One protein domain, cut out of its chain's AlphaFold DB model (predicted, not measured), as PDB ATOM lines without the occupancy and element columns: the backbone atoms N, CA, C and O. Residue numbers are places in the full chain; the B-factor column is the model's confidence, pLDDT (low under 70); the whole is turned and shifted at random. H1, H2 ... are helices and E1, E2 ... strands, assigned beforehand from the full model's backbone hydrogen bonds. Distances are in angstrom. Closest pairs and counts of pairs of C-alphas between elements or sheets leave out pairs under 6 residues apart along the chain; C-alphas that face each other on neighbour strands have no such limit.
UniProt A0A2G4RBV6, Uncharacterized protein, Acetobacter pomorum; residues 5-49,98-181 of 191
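This is residues 5 to 49 and 98 to 181 of the 191 residues of an uncharacterized protein of Acetobacter pomorum (UniProt A0A2G4RBV6). A twisted sheet of four strands stands between two long helices, H5 packed on one of its faces and H3 over the other, while H1 and H2, meeting at a corner, lie off to the side of the edge strand E1. H4 packs across the beginning of H5, and residues 38 to 49 form a long stretch with no named element. The 129 printed residues include five named helices and four named strands, in the order H1 H2 E1 H3 E2 E3 E4 H4 H5; the sheet is mixed, with order E1 E4 E3 E2, and the class is mixed, helices and strands. The whole is compact, with a radius of gyration of the C-alphas of 14.6 A and spans of 40 by 39 by 25 A.

H1, residues 13 to 22, begins with C-alpha 13 at (126.869, 154.956, 125.600) and is 13.9 A long from first to last C-alpha. H2 is residues 32 to 37. After the cut come E1, residues 102 to 106, 12.9 A, and H3, residues 110 to 123, 20.2 A, which begins at C-alpha 110 (139.437, 134.704, 123.294). E2 is residues 129 to 132, E3 residues 135 to 138, and E4 residues 141 to 146, 15.8 A. H4 is residues 156 to 161, and H5, residues 167 to 180, 20.7 A, ends at C-alpha 180 (119.282, 133.341, 132.725).

E2, E3 and E4 form a meander, each strand the antiparallel neighbour of the one before, through two hairpins; N 137 and O 129 are 2.8 A apart, N 143 and O 136 2.8 A. E1 is parallel to E4, with N 103 and O 142 at 2.8 A. E1, H3 and E2 make a split strand-helix-strand unit, two strands running the same way with E4 and E3 between them, and its crossover is right-handed. Three layers result from helices on both faces: H3 has a height over the sheet of 9.3 A and runs along the strands, over E4 and E3. H5, on the opposite face at 6.1 A, lies over E4; the closest C-alphas are those of Val 144 and Ala 175, 6.1 A. H5 touches H4 with residues 168 to 172 alone, Trp 159 and Gly 169 having the closest C-alphas, 4.3 A, at a steep tilt of 66 degrees. H1 only grazes the sheet with residues 16 to 20, and touches H2 about perpendicular at 82 degrees, the C-alphas of Gly 14 and Asp 32 closest at 5.8 A. Every O i to N i+4 pair is within hydrogen-bond range in H1, H3 and H4, against 1 of 2 in H2 and 8 of 10 in H5.

The C-alphas farthest apart, those of Thr 42 and Thr 165, are 41.9 A apart. Residues 50 to 97 are not printed, and C-alphas 49 and 98 are 17.1 A apart across the cut. Of the links that are printed whole, none is long. The mean pLDDT of the printed part is 93.9, and no printed residue is under 70.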
ATOM      1  N   GLU A   5     130.831 161.892 135.920       77.56
ATOM      2  CA  GLU A   5     129.735 161.337 135.151       77.56
ATOM      3  C   GLU A   5     129.885 161.586 133.647       77.56
ATOM      4  O   GLU A   5     129.343 160.817 132.868       77.56
ATOM      5  N   ASP A   6     130.661 162.581 133.198       77.62
ATOM      6  CA  ASP A   6     130.858 162.883 131.771       77.62
ATOM      7  C   ASP A   6     131.911 161.985 131.098       77.62
ATOM      8  O   ASP A   6     132.107 162.055 129.878       77.62
ATOM      9  N   VAL A   7     132.651 161.184 131.875       79.75
ATOM     10  CA  VAL A   7     133.856 160.484 131.400       79.75
ATOM     11  C   VAL A   7     133.572 159.051 130.929       79.75
ATOM     12  O   VAL A   7     133.970 158.716 129.805       79.75
ATOM     13  N   PRO A   8     132.890 158.179 131.703       81.75
ATOM     14  CA  PRO A   8     132.719 156.783 131.323       81.75
ATOM     15  C   PRO A   8     131.957 156.630 130.004       81.75
ATOM     16  O   PRO A   8     130.873 157.188 129.815       81.75
ATOM     17  N   PHE A   9     132.550 155.858 129.089       86.06
ATOM     18  CA  PHE A   9     131.984 155.498 127.784       86.06
ATOM     19  C   PHE A   9     131.487 156.677 126.944       86.06
ATOM     20  O   PHE A   9     130.627 156.486 126.084       86.06
ATOM     21  N   LYS A  10     132.028 157.885 127.143       84.50
ATOM     22  CA  LYS A  10     131.662 159.064 126.353       84.50
ATOM     23  C   LYS A  10     131.701 158.734 124.851       84.50
ATOM     24  O   LYS A  10     132.692 158.191 124.365       84.50
ATOM     25  N   LYS A  11     130.621 159.052 124.121       87.69
ATOM     26  CA  LYS A  11     130.373 158.709 122.696       87.69
ATOM     27  C   LYS A  11     130.127 157.224 122.370       87.69
ATOM     28  O   LYS A  11     129.879 156.896 121.215       87.69
ATOM     29  N   ALA A  12     130.183 156.325 123.349       92.00
ATOM     30  CA  ALA A  12     129.913 154.894 123.189       92.00
ATOM     31  C   ALA A  12     128.668 154.417 123.967       92.00
ATOM     32  O   ALA A  12     128.302 153.247 123.858       92.00
ATOM     33  N   ARG A  13     128.003 155.303 124.725       93.69
ATOM     34  CA  ARG A  13     126.869 154.956 125.600       93.69
ATOM     35  C   ARG A  13     125.673 154.364 124.870       93.69
ATOM     36  O   ARG A  13     125.230 153.312 125.294       93.69
ATOM     37  N   GLY A  14     125.238 154.916 123.736       95.19
ATOM     38  CA  GLY A  14     124.123 154.325 122.975       95.19
ATOM     39  C   GLY A  14     124.404 152.887 122.505       95.19
ATOM     40  O   GLY A  14     123.533 152.016 122.535       95.19
ATOM     41  N   ARG A  15     125.665 152.577 122.156       96.25
ATOM     42  CA  ARG A  15     126.091 151.200 121.831       96.25
ATOM     43  C   ARG A  15     126.136 150.314 123.073       96.25
ATOM     44  O   ARG A  15     125.762 149.151 122.992       96.25
ATOM     45  N   LEU A  16     126.572 150.850 124.214       97.06
ATOM     46  CA  LEU A  16     126.531 150.135 125.490       97.06
ATOM     47  C   LEU A  16     125.086 149.831 125.914       97.06
ATOM     48  O   LEU A  16     124.800 148.679 126.228       97.06
ATOM     49  N   ARG A  17     124.180 150.811 125.833       97.25
ATOM     50  CA  ARG A  17     122.741 150.634 126.063       97.25
ATOM     51  C   ARG A  17     122.198 149.517 125.185       97.25
ATOM     52  O   ARG A  17     121.676 148.539 125.698       97.25
ATOM     53  N   SER A  18     122.445 149.588 123.876       97.38
ATOM     54  CA  SER A  18     122.005 148.567 122.914       97.38
ATOM     55  C   SER A  18     122.471 147.156 123.293       97.38
ATOM     56  O   SER A  18     121.696 146.207 123.199       97.38
ATOM     57  N   ILE A  19     123.724 147.005 123.740       97.69
ATOM     58  CA  ILE A  19     124.258 145.722 124.223       97.69
ATOM     59  C   ILE A  19     123.480 145.238 125.449       97.69
ATOM     60  O   ILE A  19     123.072 144.078 125.484       97.69
ATOM     61  N   LEU A  20     123.283 146.109 126.443       97.81
ATOM     62  CA  LEU A  20     122.618 145.777 127.703       97.81
ATOM     63  C   LEU A  20     121.128 145.455 127.504       97.81
ATOM     64  O   LEU A  20     120.647 144.474 128.072       97.81
ATOM     65  N   CYS A  21     120.431 146.183 126.627       97.44
ATOM     66  CA  CYS A  21     119.085 145.831 126.180       97.44
ATOM     67  C   CYS A  21     119.096 144.440 125.538       97.44
ATOM     68  O   CYS A  21     118.286 143.577 125.873       97.44
ATOM     69  N   ARG A  22     120.039 144.178 124.621       96.44
ATOM     70  CA  ARG A  22     120.078 142.921 123.860       96.44
ATOM     71  C   ARG A  22     120.258 141.680 124.735       96.44
ATOM     72  O   ARG A  22     119.788 140.613 124.353       96.44
ATOM     73  N   ILE A  23     120.919 141.817 125.880       96.62
ATOM     74  CA  ILE A  23     121.111 140.731 126.852       96.62
ATOM     75  C   ILE A  23     120.072 140.737 127.980       96.62
ATOM     76  O   ILE A  23     120.193 139.950 128.915       96.62
ATOM     77  N   GLY A  24     119.064 141.609 127.900       96.25
ATOM     78  CA  GLY A  24     117.949 141.669 128.844       96.25
ATOM     79  C   GLY A  24     118.279 142.303 130.197       96.25
ATOM     80  O   GLY A  24     117.564 142.048 131.159       96.25
ATOM     81  N   LEU A  25     119.354 143.097 130.296       96.25
ATOM     82  CA  LEU A  25     119.663 143.868 131.510       96.25
ATOM     83  C   LEU A  25     119.004 145.249 131.536       96.25
ATOM     84  O   LEU A  25     118.936 145.857 132.600       96.25
ATOM     85  N   LEU A  26     118.536 145.734 130.387       96.69
ATOM     86  CA  LEU A  26     117.755 146.962 130.248       96.69
ATOM     87  C   LEU A  26     116.510 146.681 129.411       96.69
ATOM     88  O   LEU A  26     116.512 145.772 128.573       96.69
ATOM     89  N   ASP A  27     115.472 147.486 129.616       94.31
ATOM     90  CA  ASP A  27     114.291 147.469 128.758       94.31
ATOM     91  C   ASP A  27     114.670 147.931 127.338       94.31
ATOM     92  O   ASP A  27     115.519 148.803 127.154       94.31
ATOM     93  N   GLN A  28     114.050 147.341 126.316       92.50
ATOM     94  CA  GLN A  28     114.216 147.783 124.929       92.50
ATOM     95  C   GLN A  28     113.652 149.191 124.700       92.50
ATOM     96  O   GLN A  28     114.112 149.879 123.788       92.50
ATOM     97  N   ALA A  29     112.670 149.600 125.507       93.50
ATOM     98  CA  ALA A  29     112.045 150.915 125.440       93.50
ATOM     99  C   ALA A  29     112.891 152.032 126.075       93.50
ATOM    100  O   ALA A  29     112.622 153.198 125.798       93.50
ATOM    101  N   GLU A  30     113.904 151.698 126.887       94.94
ATOM    102  CA  GLU A  30     114.731 152.697 127.576       94.94
ATOM    103  C   GLU A  30     115.506 153.562 126.568       94.94
ATOM    104  O   GLU A  30     116.198 153.038 125.682       94.94
ATOM    105  N   THR A  31     115.405 154.887 126.703       95.69
ATOM    106  CA  THR A  31     116.057 155.843 125.793       95.69
ATOM    107  C   THR A  31     117.528 156.082 126.146       95.69
ATOM    108  O   THR A  31     118.014 155.687 127.207       95.69
ATOM    109  N   ASP A  32     118.279 156.733 125.250       93.69
ATOM    110  CA  ASP A  32     119.670 157.113 125.536       93.69
ATOM    111  C   ASP A  32     119.742 158.132 126.695       93.69
ATOM    112  O   ASP A  32     120.637 158.037 127.532       93.69
ATOM    113  N   GLU A  33     118.778 159.055 126.794       92.25
ATOM    114  CA  GLU A  33     118.688 160.044 127.878       92.25
ATOM    115  C   GLU A  33     118.384 159.395 129.231       92.25
ATOM    116  O   GLU A  33     118.910 159.816 130.261       92.25
ATOM    117  N   GLU A  34     117.531 158.370 129.249       93.94
ATOM    118  CA  GLU A  34     117.253 157.587 130.454       93.94
ATOM    119  C   GLU A  34     118.478 156.774 130.871       93.94
ATOM    120  O   GLU A  34     118.853 156.779 132.044       93.94
ATOM    121  N   PHE A  35     119.160 156.154 129.906       94.69
ATOM    122  CA  PHE A  35     120.393 155.420 130.160       94.69
ATOM    123  C   PHE A  35     121.528 156.324 130.668       94.69
ATOM    124  O   PHE A  35     122.321 155.905 131.513       94.69
ATOM    125  N   ASP A  36     121.604 157.576 130.209       92.75
ATOM    126  CA  ASP A  36     122.603 158.543 130.675       92.75
ATOM    127  C   ASP A  36     122.469 158.860 132.173       92.75
ATOM    128  O   ASP A  36     123.489 159.034 132.848       92.75
ATOM    129  N   LYS A  37     121.249 158.833 132.728       92.62
ATOM    130  CA  LYS A  37     121.013 159.025 134.173       92.62
ATOM    131  C   LYS A  37     121.657 157.934 135.026       92.62
ATOM    132  O   LYS A  37     121.982 158.177 136.183       92.62
ATOM    133  N   ARG A  38     121.932 156.752 134.461       93.06
ATOM    134  CA  ARG A  38     122.623 155.661 135.175       93.06
ATOM    135  C   ARG A  38     124.077 155.989 135.516       93.06
ATOM    136  O   ARG A  38     124.702 155.289 136.306       93.06
ATOM    137  N   PHE A  39     124.649 157.031 134.915       91.62
ATOM    138  CA  PHE A  39     125.993 157.504 135.251       91.62
ATOM    139  C   PHE A  39     125.996 158.514 136.401       91.62
ATOM    140  O   PHE A  39     127.078 158.870 136.866       91.62
ATOM    141  N   GLU A  40     124.828 158.972 136.858       90.62
ATOM    142  CA  GLU A  40     124.699 159.905 137.973       90.62
ATOM    143  C   GLU A  40     125.026 159.240 139.315       90.62
ATOM    144  O   GLU A  40     124.770 158.057 139.532       90.62
ATOM    145  N   ALA A  41     125.545 160.020 140.268       88.00
ATOM    146  CA  ALA A  41     125.888 159.534 141.610       88.00
ATOM    147  C   ALA A  41     124.689 159.001 142.425       88.00
ATOM    148  O   ALA A  41     124.874 158.383 143.474       88.00
ATOM    149  N   THR A  42     123.462 159.276 141.977       91.00
ATOM    150  CA  THR A  42     122.206 158.818 142.584       91.00
ATOM    151  C   THR A  42     121.800 157.411 142.142       91.00
ATOM    152  O   THR A  42     120.943 156.822 142.805       91.00
ATOM    153  N   GLU A  43     122.401 156.866 141.077       93.19
ATOM    154  CA  GLU A  43     122.160 155.501 140.598       93.19
ATOM    155  C   GLU A  43     122.581 154.467 141.657       93.19
ATOM    156  O   GLU A  43     123.589 154.611 142.354       93.19
ATOM    157  N   ARG A  44     121.773 153.417 141.808       93.19
ATOM    158  CA  ARG A  44     121.941 152.377 142.834       93.19
ATOM    159  C   ARG A  44     122.029 150.970 142.263       93.19
ATOM    160  O   ARG A  44     122.543 150.089 142.955       93.19
ATOM    161  N   ASP A  45     121.560 150.772 141.038       94.38
ATOM    162  CA  ASP A  45     121.471 149.468 140.388       94.38
ATOM    163  C   ASP A  45     122.619 149.246 139.394       94.38
ATOM    164  O   ASP A  45     123.037 148.109 139.167       94.38
ATOM    165  N   PHE A  46     123.183 150.329 138.848       94.50
ATOM    166  CA  PHE A  46     124.316 150.285 137.927       94.50
ATOM    167  C   PHE A  46     125.547 150.981 138.498       94.50
ATOM    168  O   PHE A  46     125.482 152.009 139.162       94.50
ATOM    169  N   ALA A  47     126.709 150.408 138.201       92.25
ATOM    170  CA  ALA A  47     127.993 151.019 138.487       92.25
ATOM    171  C   ALA A  47     128.945 150.757 137.323       92.25
ATOM    172  O   ALA A  47     128.966 149.669 136.742       92.25
ATOM    173  N   PHE A  48     129.768 151.751 137.008       91.44
ATOM    174  CA  PHE A  48     130.721 151.682 135.909       91.44
ATOM    175  C   PHE A  48     132.141 151.800 136.442       91.44
ATOM    176  O   PHE A  48     132.458 152.651 137.270       91.44
ATOM    177  N   GLY A  49     133.018 150.935 135.946       89.00
ATOM    178  CA  GLY A  49     134.405 150.890 136.370       89.00
ATOM    179  C   GLY A  49     135.306 150.329 135.285       89.00
ATOM    180  O   GLY A  49     134.853 149.827 134.257       89.00
ATOM    181  N   ALA A  98     127.556 143.219 148.617       93.56
ATOM    182  CA  ALA A  98     126.626 142.100 148.823       93.56
ATOM    183  C   ALA A  98     125.393 142.115 147.896       93.56
ATOM    184  O   ALA A  98     124.806 141.070 147.638       93.56
ATOM    185  N   LYS A  99     124.994 143.294 147.399       95.25
ATOM    186  CA  LYS A  99     123.883 143.448 146.445       95.25
ATOM    187  C   LYS A  99     124.291 143.207 144.989       95.25
ATOM    188  O   LYS A  99     123.418 143.145 144.132       95.25
ATOM    189  N   LEU A 100     125.589 143.110 144.693       96.62
ATOM    190  CA  LEU A 100     126.061 142.932 143.326       96.62
ATOM    191  C   LEU A 100     125.693 141.530 142.836       96.62
ATOM    192  O   LEU A 100     126.052 140.542 143.465       96.62
ATOM    193  N   GLN A 101     124.991 141.444 141.708       96.81
ATOM    194  CA  GLN A 101     124.551 140.164 141.135       96.81
ATOM    195  C   GLN A 101     125.270 139.815 139.831       96.81
ATOM    196  O   GLN A 101     125.503 138.638 139.539       96.81
ATOM    197  N   VAL A 102     125.638 140.831 139.047       98.19
ATOM    198  CA  VAL A 102     126.221 140.671 137.712       98.19
ATOM    199  C   VAL A 102     127.352 141.673 137.506       98.19
ATOM    200  O   VAL A 102     127.223 142.845 137.842       98.19
ATOM    201  N   ILE A 103     128.449 141.214 136.908       98.19
ATOM    202  CA  ILE A 103     129.527 142.038 136.365       98.19
ATOM    203  C   ILE A 103     129.617 141.780 134.865       98.19
ATOM    204  O   ILE A 103     129.824 140.649 134.421       98.19
ATOM    205  N   ILE A 104     129.511 142.858 134.092       98.25
ATOM    206  CA  ILE A 104     129.682 142.836 132.643       98.25
ATOM    207  C   ILE A 104     131.104 143.270 132.287       98.25
ATOM    208  O   ILE A 104     131.538 144.374 132.613       98.25
ATOM    209  N   LEU A 105     131.831 142.397 131.593       97.44
ATOM    210  CA  LEU A 105     133.167 142.665 131.067       97.44
ATOM    211  C   LEU A 105     133.082 142.961 129.568       97.44
ATOM    212  O   LEU A 105     132.568 142.165 128.783       97.44
ATOM    213  N   LEU A 106     133.605 144.112 129.155       95.12
ATOM    214  CA  LEU A 106     133.501 144.589 127.776       95.12
ATOM    215  C   LEU A 106     134.682 144.087 126.937       95.12
ATOM    216  O   LEU A 106     135.744 144.704 126.885       95.12
ATOM    217  N   GLY A 107     134.487 142.963 126.254       93.50
ATOM    218  CA  GLY A 107     135.449 142.367 125.335       93.50
ATOM    219  C   GLY A 107     135.259 140.858 125.197       93.50
ATOM    220  O   GLY A 107     135.239 140.133 126.189       93.50
ATOM    221  N   THR A 108     135.193 140.379 123.953       94.06
ATOM    222  CA  THR A 108     134.929 138.967 123.607       94.06
ATOM    223  C   THR A 108     136.101 138.265 122.914       94.06
ATOM    224  O   THR A 108     135.967 137.130 122.445       94.06
ATOM    225  N   ALA A 109     137.265 138.914 122.823       91.44
ATOM    226  CA  ALA A 109     138.466 138.289 122.278       91.44
ATOM    227  C   ALA A 109     138.891 137.103 123.161       91.44
ATOM    228  O   ALA A 109     138.985 137.246 124.378       91.44
ATOM    229  N   ALA A 110     139.180 135.946 122.556       91.94
ATOM    230  CA  ALA A 110     139.437 134.704 123.294       91.94
ATOM    231  C   ALA A 110     140.580 134.839 124.319       91.94
ATOM    232  O   ALA A 110     140.429 134.432 125.467       91.94
ATOM    233  N   GLY A 111     141.690 135.485 123.933       92.06
ATOM    234  CA  GLY A 111     142.806 135.756 124.846       92.06
ATOM    235  C   GLY A 111     142.403 136.639 126.031       92.06
ATOM    236  O   GLY A 111     142.687 136.297 127.172       92.06
ATOM    237  N   TYR A 112     141.648 137.714 125.775       92.75
ATOM    238  CA  TYR A 112     141.162 138.607 126.833       92.75
ATOM    239  C   TYR A 112     140.256 137.878 127.833       92.75
ATOM    240  O   TYR A 112     140.429 138.033 129.042       92.75
ATOM    241  N   ILE A 113     139.320 137.059 127.341       96.06
ATOM    242  CA  ILE A 113     138.426 136.278 128.204       96.06
ATOM    243  C   ILE A 113     139.228 135.285 129.049       96.06
ATOM    244  O   ILE A 113     139.048 135.226 130.264       96.06
ATOM    245  N   LYS A 114     140.144 134.535 128.422       96.25
ATOM    246  CA  LYS A 114     141.006 133.562 129.104       96.25
ATOM    247  C   LYS A 114     141.803 134.212 130.236       96.25
ATOM    248  O   LYS A 114     141.846 133.674 131.343       96.25
ATOM    249  N   ASP A 115     142.403 135.370 129.979       96.12
ATOM    250  CA  ASP A 115     143.211 136.071 130.973       96.12
ATOM    251  C   ASP A 115     142.361 136.668 132.104       96.12
ATOM    252  O   ASP A 115     142.749 136.574 133.272       96.12
ATOM    253  N   CYS A 116     141.165 137.187 131.802       97.19
ATOM    254  CA  CYS A 116     140.209 137.620 132.826       97.19
ATOM    255  C   CYS A 116     139.753 136.447 133.702       97.19
ATOM    256  O   CYS A 116     139.831 136.544 134.925       97.19
ATOM    257  N   LYS A 117     139.364 135.312 133.104       97.69
ATOM    258  CA  LYS A 117     139.012 134.082 133.835       97.69
ATOM    259  C   LYS A 117     140.140 133.657 134.775       97.69
ATOM    260  O   LYS A 117     139.895 133.420 135.956       97.69
ATOM    261  N   LYS A 118     141.384 133.608 134.283       97.06
ATOM    262  CA  LYS A 118     142.565 133.263 135.092       97.06
ATOM    263  C   LYS A 118     142.768 134.242 136.250       97.06
ATOM    264  O   LYS A 118     143.031 133.814 137.373       97.06
ATOM    265  N   LEU A 119     142.631 135.542 135.990       96.81
ATOM    266  CA  LEU A 119     142.755 136.581 137.007       96.81
ATOM    267  C   LEU A 119     141.679 136.436 138.087       96.81
ATOM    268  O   LEU A 119     142.028 136.335 139.261       96.81
ATOM    269  N   ILE A 120     140.399 136.363 137.716       97.81
ATOM    270  CA  ILE A 120     139.311 136.261 138.695       97.81
ATOM    271  C   ILE A 120     139.365 134.934 139.457       97.81
ATOM    272  O   ILE A 120     139.184 134.936 140.673       97.81
ATOM    273  N   ARG A 121     139.733 133.820 138.809       98.00
ATOM    274  CA  ARG A 121     139.991 132.539 139.493       98.00
ATOM    275  C   ARG A 121     141.088 132.663 140.549       98.00
ATOM    276  O   ARG A 121     140.970 132.068 141.610       98.00
ATOM    277  N   SER A 122     142.129 133.456 140.292       97.31
ATOM    278  CA  SER A 122     143.199 133.682 141.274       97.31
ATOM    279  C   SER A 122     142.770 134.546 142.466       97.31
ATOM    280  O   SER A 122     143.366 134.438 143.532       97.31
ATOM    281  N   ILE A 123     141.760 135.404 142.289       97.38
ATOM    282  CA  ILE A 123     141.221 136.270 143.347       97.38
ATOM    283  C   ILE A 123     140.184 135.499 144.178       97.38
ATOM    284  O   ILE A 123     140.193 135.577 145.403       97.38
ATOM    285  N   HIS A 124     139.338 134.700 143.520       97.38
ATOM    286  CA  HIS A 124     138.194 134.002 144.119       97.38
ATOM    287  C   HIS A 124     138.221 132.478 143.902       97.38
ATOM    288  O   HIS A 124     137.225 131.909 143.446       97.38
ATOM    289  N   PRO A 125     139.313 131.770 144.244       96.75
ATOM    290  CA  PRO A 125     139.518 130.380 143.822       96.75
ATOM    291  C   PRO A 125     138.432 129.418 144.318       96.75
ATOM    292  O   PRO A 125     138.001 128.541 143.580       96.75
ATOM    293  N   ARG A 126     137.928 129.616 145.542       95.94
ATOM    294  CA  ARG A 126     136.954 128.710 146.183       95.94
ATOM    295  C   ARG A 126     135.530 128.798 145.630       95.94
ATOM    296  O   ARG A 126     134.715 127.934 145.924       95.94
ATOM    297  N   SER A 127     135.213 129.866 144.904       95.75
ATOM    298  CA  SER A 127     133.860 130.125 144.383       95.75
ATOM    299  C   SER A 127     133.824 130.237 142.864       95.75
ATOM    300  O   SER A 127     132.760 130.491 142.302       95.75
ATOM    301  N   PHE A 128     134.975 130.069 142.207       97.62
ATOM    302  CA  PHE A 128     135.066 130.142 140.763       97.62
ATOM    303  C   PHE A 128     134.411 128.909 140.137       97.62
ATOM    304  O   PHE A 128     134.857 127.787 140.367       97.62
ATOM    305  N   VAL A 129     133.401 129.121 139.299       97.12
ATOM    306  CA  VAL A 129     132.746 128.063 138.519       97.12
ATOM    307  C   VAL A 129     132.622 128.529 137.079       97.12
ATOM    308  O   VAL A 129     132.031 129.571 136.802       97.12
ATOM    309  N   GLU A 130     133.192 127.770 136.150       96.75
ATOM    310  CA  GLU A 130     133.067 128.064 134.725       96.75
ATOM    311  C   GLU A 130     131.659 127.710 134.230       96.75
ATOM    312  O   GLU A 130     131.112 126.680 134.617       96.75
ATOM    313  N   VAL A 131     131.050 128.578 133.413       96.88
ATOM    314  CA  VAL A 131     129.701 128.351 132.857       96.88
ATOM    315  C   VAL A 131     129.789 127.973 131.387       96.88
ATOM    316  O   VAL A 131     129.227 126.969 130.970       96.88
ATOM    317  N   ASN A 132     130.478 128.801 130.608       96.31
ATOM    318  CA  ASN A 132     130.724 128.624 129.180       96.31
ATOM    319  C   ASN A 132     131.909 129.511 128.769       96.31
ATOM    320  O   ASN A 132     132.602 130.077 129.623       96.31
ATOM    321  N   ASP A 133     132.142 129.672 127.469       95.31
ATOM    322  CA  ASP A 133     133.276 130.427 126.939       95.31
ATOM    323  C   ASP A 133     133.341 131.872 127.435       95.31
ATOM    324  O   ASP A 133     134.438 132.360 127.711       95.31
ATOM    325  N   VAL A 134     132.199 132.541 127.610       97.81
ATOM    326  CA  VAL A 134     132.112 133.974 127.942       97.81
ATOM    327  C   VAL A 134     131.649 134.262 129.361       97.81
ATOM    328  O   VAL A 134     131.610 135.429 129.745       97.81
ATOM    329  N   ALA A 135     131.320 133.248 130.157       98.31
ATOM    330  CA  ALA A 135     130.779 133.463 131.489       98.31
ATOM    331  C   ALA A 135     131.313 132.497 132.546       98.31
ATOM    332  O   ALA A 135     131.694 131.353 132.281       98.31
ATOM    333  N   TYR A 136     131.335 132.989 133.779       98.44
ATOM    334  CA  TYR A 136     131.728 132.253 134.974       98.44
ATOM    335  C   TYR A 136     131.078 132.877 136.212       98.44
ATOM    336  O   TYR A 136     130.692 134.044 136.209       98.44
ATOM    337  N   TRP A 137     130.955 132.104 137.283       98.00
ATOM    338  CA  TRP A 137     130.584 132.599 138.605       98.00
ATOM    339  C   TRP A 137     131.831 132.762 139.456       98.00
ATOM    340  O   TRP A 137     132.739 131.940 139.373       98.00
ATOM    341  N   ALA A 138     131.869 133.805 140.278       97.50
ATOM    342  CA  ALA A 138     132.856 133.960 141.338       97.50
ATOM    343  C   ALA A 138     132.342 134.953 142.384       97.50
ATOM    344  O   ALA A 138     131.690 135.936 142.035       97.50
ATOM    345  N   ALA A 139     132.639 134.698 143.658       96.19
ATOM    346  CA  ALA A 139     132.210 135.511 144.799       96.19
ATOM    347  C   ALA A 139     130.686 135.739 144.873       96.19
ATOM    348  O   ALA A 139     130.234 136.801 145.283       96.19
ATOM    349  N   GLY A 140     129.889 134.749 144.448       94.88
ATOM    350  CA  GLY A 140     128.422 134.847 144.412       94.88
ATOM    351  C   GLY A 140     127.860 135.693 143.262       94.88
ATOM    352  O   GLY A 140     126.648 135.864 143.181       94.88
ATOM    353  N   VAL A 141     128.715 136.182 142.358       97.19
ATOM    354  CA  VAL A 141     128.366 137.086 141.253       97.19
ATOM    355  C   VAL A 141     128.562 136.390 139.907       97.19
ATOM    356  O   VAL A 141     129.504 135.606 139.736       97.19
ATOM    357  N   LYS A 142     127.698 136.693 138.931       98.25
ATOM    358  CA  LYS A 142     127.878 136.294 137.527       98.25
ATOM    359  C   LYS A 142     128.844 137.246 136.838       98.25
ATOM    360  O   LYS A 142     128.615 138.450 136.826       98.25
ATOM    361  N   TRP A 143     129.871 136.718 136.200       98.50
ATOM    362  CA  TRP A 143     130.794 137.476 135.366       98.50
ATOM    363  C   TRP A 143     130.538 137.102 133.916       98.50
ATOM    364  O   TRP A 143     130.673 135.933 133.554       98.50
ATOM    365  N   VAL A 144     130.144 138.073 133.096       98.62
ATOM    366  CA  VAL A 144     129.721 137.830 131.712       98.62
ATOM    367  C   VAL A 144     130.468 138.763 130.769       98.62
ATOM    368  O   VAL A 144     130.454 139.982 130.930       98.62
ATOM    369  N   HIS A 145     131.128 138.184 129.773       98.25
ATOM    370  CA  HIS A 145     131.808 138.915 128.716       98.25
ATOM    371  C   HIS A 145     130.847 139.236 127.572       98.25
ATOM    372  O   HIS A 145     130.214 138.347 127.004       98.25
ATOM    373  N   VAL A 146     130.792 140.505 127.181       97.81
ATOM    374  CA  VAL A 146     129.986 140.991 126.051       97.81
ATOM    375  C   VAL A 146     130.846 141.808 125.100       97.81
ATOM    376  O   VAL A 146     131.981 142.171 125.416       97.81
ATOM    377  N   THR A 147     130.348 142.074 123.894       95.88
ATOM    378  CA  THR A 147     131.103 142.854 122.905       95.88
ATOM    379  C   THR A 147     131.433 144.259 123.423       95.88
ATOM    380  O   THR A 147     130.682 144.848 124.195       95.88
ATOM    381  N   HIS A 148     132.574 144.821 123.021       94.06
ATOM    382  CA  HIS A 148     132.978 146.157 123.468       94.06
ATOM    383  C   HIS A 148     132.226 147.250 122.672       94.06
ATOM    384  O   HIS A 148     132.151 147.146 121.441       94.06
ATOM    385  N   PRO A 149     131.723 148.329 123.305       94.31
ATOM    386  CA  PRO A 149     130.854 149.310 122.646       94.31
ATOM    387  C   PRO A 149     131.590 150.294 121.722       94.31
ATOM    388  O   PRO A 149     130.937 151.051 121.013       94.31
ATOM    389  N   SER A 150     132.929 150.299 121.686       89.94
ATOM    390  CA  SER A 150     133.712 151.199 120.813       89.94
ATOM    391  C   SER A 150     133.270 151.137 119.347       89.94
ATOM    392  O   SER A 150     133.053 150.052 118.804       89.94
ATOM    393  N   GLY A 151     133.214 152.298 118.688       84.75
ATOM    394  CA  GLY A 151     132.949 152.413 117.250       84.75
ATOM    395  C   GLY A 151     134.001 151.727 116.371       84.75
ATOM    396  O   GLY A 151     133.684 151.310 115.265       84.75
ATOM    397  N   MET A 152     135.219 151.517 116.883       84.19
ATOM    398  CA  MET A 152     136.291 150.799 116.175       84.19
ATOM    399  C   MET A 152     136.173 149.268 116.278       84.19
ATOM    400  O   MET A 152     137.005 148.542 115.738       84.19
ATOM    401  N   ASN A 153     135.176 148.748 117.002       84.62
ATOM    402  CA  ASN A 153     134.969 147.309 117.134       84.62
ATOM    403  C   ASN A 153     134.241 146.740 115.904       84.62
ATOM    404  O   ASN A 153     133.010 146.791 115.828       84.62
ATOM    405  N   GLY A 154     135.002 146.137 114.985       85.88
ATOM    406  CA  GLY A 154     134.475 145.487 113.778       85.88
ATOM    407  C   GLY A 154     133.580 144.264 114.030       85.88
ATOM    408  O   GLY A 154     132.841 143.861 113.141       85.88
ATOM    409  N   TYR A 155     133.586 143.699 115.242       89.50
ATOM    410  CA  TYR A 155     132.757 142.542 115.605       89.50
ATOM    411  C   TYR A 155     131.423 142.924 116.254       89.50
ATOM    412  O   TYR A 155     130.584 142.057 116.494       89.50
ATOM    413  N   TYR A 156     131.201 144.212 116.543       93.12
ATOM    414  CA  TYR A 156     129.980 144.675 117.204       93.12
ATOM    415  C   TYR A 156     128.720 144.281 116.430       93.12
ATOM    416  O   TYR A 156     127.825 143.688 117.016       93.12
ATOM    417  N   GLY A 157     128.666 144.551 115.120       93.06
ATOM    418  CA  GLY A 157     127.480 144.260 114.306       93.06
ATOM    419  C   GLY A 157     127.120 142.774 114.304       93.06
ATOM    420  O   GLY A 157     125.977 142.423 114.577       93.06
ATOM    421  N   LYS A 158     128.119 141.907 114.105       93.88
ATOM    422  CA  LYS A 158     127.955 140.445 114.098       93.88
ATOM    423  C   LYS A 158     127.508 139.888 115.449       93.88
ATOM    424  O   LYS A 158     126.660 139.003 115.514       93.88
ATOM    425  N   TRP A 159     128.055 140.430 116.539       95.94
ATOM    426  CA  TRP A 159     127.601 140.094 117.887       95.94
ATOM    427  C   TRP A 159     126.149 140.546 118.089       95.94
ATOM    428  O   TRP A 159     125.313 139.756 118.510       95.94
ATOM    429  N   MET A 160     125.814 141.785 117.708       95.94
ATOM    430  CA  MET A 160     124.464 142.339 117.852       95.94
ATOM    431  C   MET A 160     123.411 141.590 117.031       95.94
ATOM    432  O   MET A 160     122.281 141.482 117.499       95.94
ATOM    433  N   SER A 161     123.756 141.019 115.873       94.31
ATOM    434  CA  SER A 161     122.844 140.201 115.060       94.31
ATOM    435  C   SER A 161     122.783 138.721 115.471       94.31
ATOM    436  O   SER A 161     121.844 138.039 115.075       94.31
ATOM    437  N   ALA A 162     123.698 138.235 116.323       92.56
ATOM    438  CA  ALA A 162     124.021 136.805 116.483       92.56
ATOM    439  C   ALA A 162     124.194 136.097 115.149       92.56
ATOM    440  O   ALA A 162     123.544 135.093 114.849       92.56
ATOM    441  N   ASP A 163     125.102 136.636 114.350       90.75
ATOM    442  CA  ASP A 163     125.561 135.952 113.159       90.75
ATOM    443  C   ASP A 163     126.144 134.579 113.535       90.75
ATOM    444  O   ASP A 163     127.206 134.486 114.151       90.75
ATOM    445  N   LYS A 164     125.439 133.501 113.170       86.12
ATOM    446  CA  LYS A 164     125.843 132.121 113.473       86.12
ATOM    447  C   LYS A 164     127.094 131.683 112.706       86.12
ATOM    448  O   LYS A 164     127.669 130.653 113.040       86.12
ATOM    449  N   THR A 165     127.509 132.442 111.691       87.19
ATOM    450  CA  THR A 165     128.719 132.165 110.907       87.19
ATOM    451  C   THR A 165     129.975 132.789 111.522       87.19
ATOM    452  O   THR A 165     131.087 132.497 111.085       87.19
ATOM    453  N   ASP A 166     129.824 133.613 112.567       89.06
ATOM    454  CA  ASP A 166     130.925 134.269 113.266       89.06
ATOM    455  C   ASP A 166     130.951 133.877 114.746       89.06
ATOM    456  O   ASP A 166     129.936 133.895 115.446       89.06
ATOM    457  N   ALA A 167     132.146 133.597 115.268       87.69
ATOM    458  CA  ALA A 167     132.333 133.244 116.675       87.69
ATOM    459  C   ALA A 167     131.817 134.327 117.644       87.69
ATOM    460  O   ALA A 167     131.523 134.038 118.802       87.69
ATOM    461  N   SER A 168     131.711 135.586 117.208       88.31
ATOM    462  CA  SER A 168     131.138 136.668 118.011       88.31
ATOM    463  C   SER A 168     129.627 136.523 118.177       88.31
ATOM    464  O   SER A 168     129.119 136.873 119.237       88.31
ATOM    465  N   GLY A 169     128.906 136.007 117.180       89.31
ATOM    466  CA  GLY A 169     127.458 135.838 117.276       89.31
ATOM    467  C   GLY A 169     127.065 134.758 118.283       89.31
ATOM    468  O   GLY A 169     126.232 135.014 119.151       89.31
ATOM    469  N   ALA A 170     127.742 133.604 118.248       91.38
ATOM    470  CA  ALA A 170     127.534 132.515 119.213       91.38
ATOM    471  C   ALA A 170     127.726 132.977 120.672       91.38
ATOM    472  O   ALA A 170     126.907 132.693 121.543       91.38
ATOM    473  N   LYS A 171     128.744 133.811 120.916       95.38
ATOM    474  CA  LYS A 171     129.037 134.389 122.237       95.38
ATOM    475  C   LYS A 171     127.918 135.262 122.810       95.38
ATOM    476  O   LYS A 171     127.891 135.471 124.019       95.38
ATOM    477  N   ARG A 172     127.023 135.819 121.982       95.94
ATOM    478  CA  ARG A 172     125.850 136.551 122.490       95.94
ATOM    479  C   ARG A 172     124.884 135.598 123.187       95.94
ATOM    480  O   ARG A 172     124.434 135.895 124.288       95.94
ATOM    481  N   GLU A 173     124.585 134.472 122.551       94.25
ATOM    482  CA  GLU A 173     123.647 133.485 123.089       94.25
ATOM    483  C   GLU A 173     124.196 132.856 124.375       94.25
ATOM    484  O   GLU A 173     123.472 132.741 125.360       94.25
ATOM    485  N   ASP A 174     125.503 132.589 124.427       95.81
ATOM    486  CA  ASP A 174     126.174 132.137 125.651       95.81
ATOM    487  C   ASP A 174     126.076 133.153 126.801       95.81
ATOM    488  O   ASP A 174     125.900 132.770 127.963       95.81
ATOM    489  N   ALA A 175     126.186 134.451 126.496       97.75
ATOM    490  CA  ALA A 175     126.032 135.512 127.486       97.75
ATOM    491  C   ALA A 175     124.590 135.576 128.020       97.75
ATOM    492  O   ALA A 175     124.391 135.652 129.233       97.75
ATOM    493  N   ILE A 176     123.588 135.484 127.136       97.44
ATOM    494  CA  ILE A 176     122.163 135.457 127.506       97.44
ATOM    495  C   ILE A 176     121.854 134.222 128.360       97.44
ATOM    496  O   ILE A 176     121.249 134.340 129.428       97.44
ATOM    497  N   TYR A 177     122.327 133.048 127.937       96.56
ATOM    498  CA  TYR A 177     122.176 131.810 128.694       96.56
ATOM    499  C   TYR A 177     122.740 131.957 130.109       96.56
ATOM    500  O   TYR A 177     122.036 131.688 131.083       96.56
ATOM    501  N   ALA A 178     123.968 132.461 130.250       97.44
ATOM    502  CA  ALA A 178     124.591 132.641 131.557       97.44
ATOM    503  C   ALA A 178     123.809 133.601 132.470       97.44
ATOM    504  O   ALA A 178     123.693 133.352 133.673       97.44
ATOM    505  N   LEU A 179     123.240 134.674 131.914       97.81
ATOM    506  CA  LEU A 179     122.408 135.614 132.667       97.81
ATOM    507  C   LEU A 179     121.095 134.981 133.143       97.81
ATOM    508  O   LEU A 179     120.665 135.283 134.259       97.81
ATOM    509  N   SER A 180     120.518 134.055 132.369       96.88
ATOM    510  CA  SER A 180     119.282 133.341 132.725       96.88
ATOM    511  C   SER A 180     119.433 132.368 133.906       96.88
ATOM    512  O   SER A 180     118.451 132.041 134.578       96.88
ATOM    513  N   LEU A 181     120.660 131.926 134.208       95.56
ATOM    514  CA  LEU A 181     120.920 130.989 135.301       95.56
ATOM    515  C   LEU A 181     120.632 131.628 136.663       95.56
ATOM    516  O   LEU A 181     121.124 132.709 136.982       95.56
TER     517      LEU A 181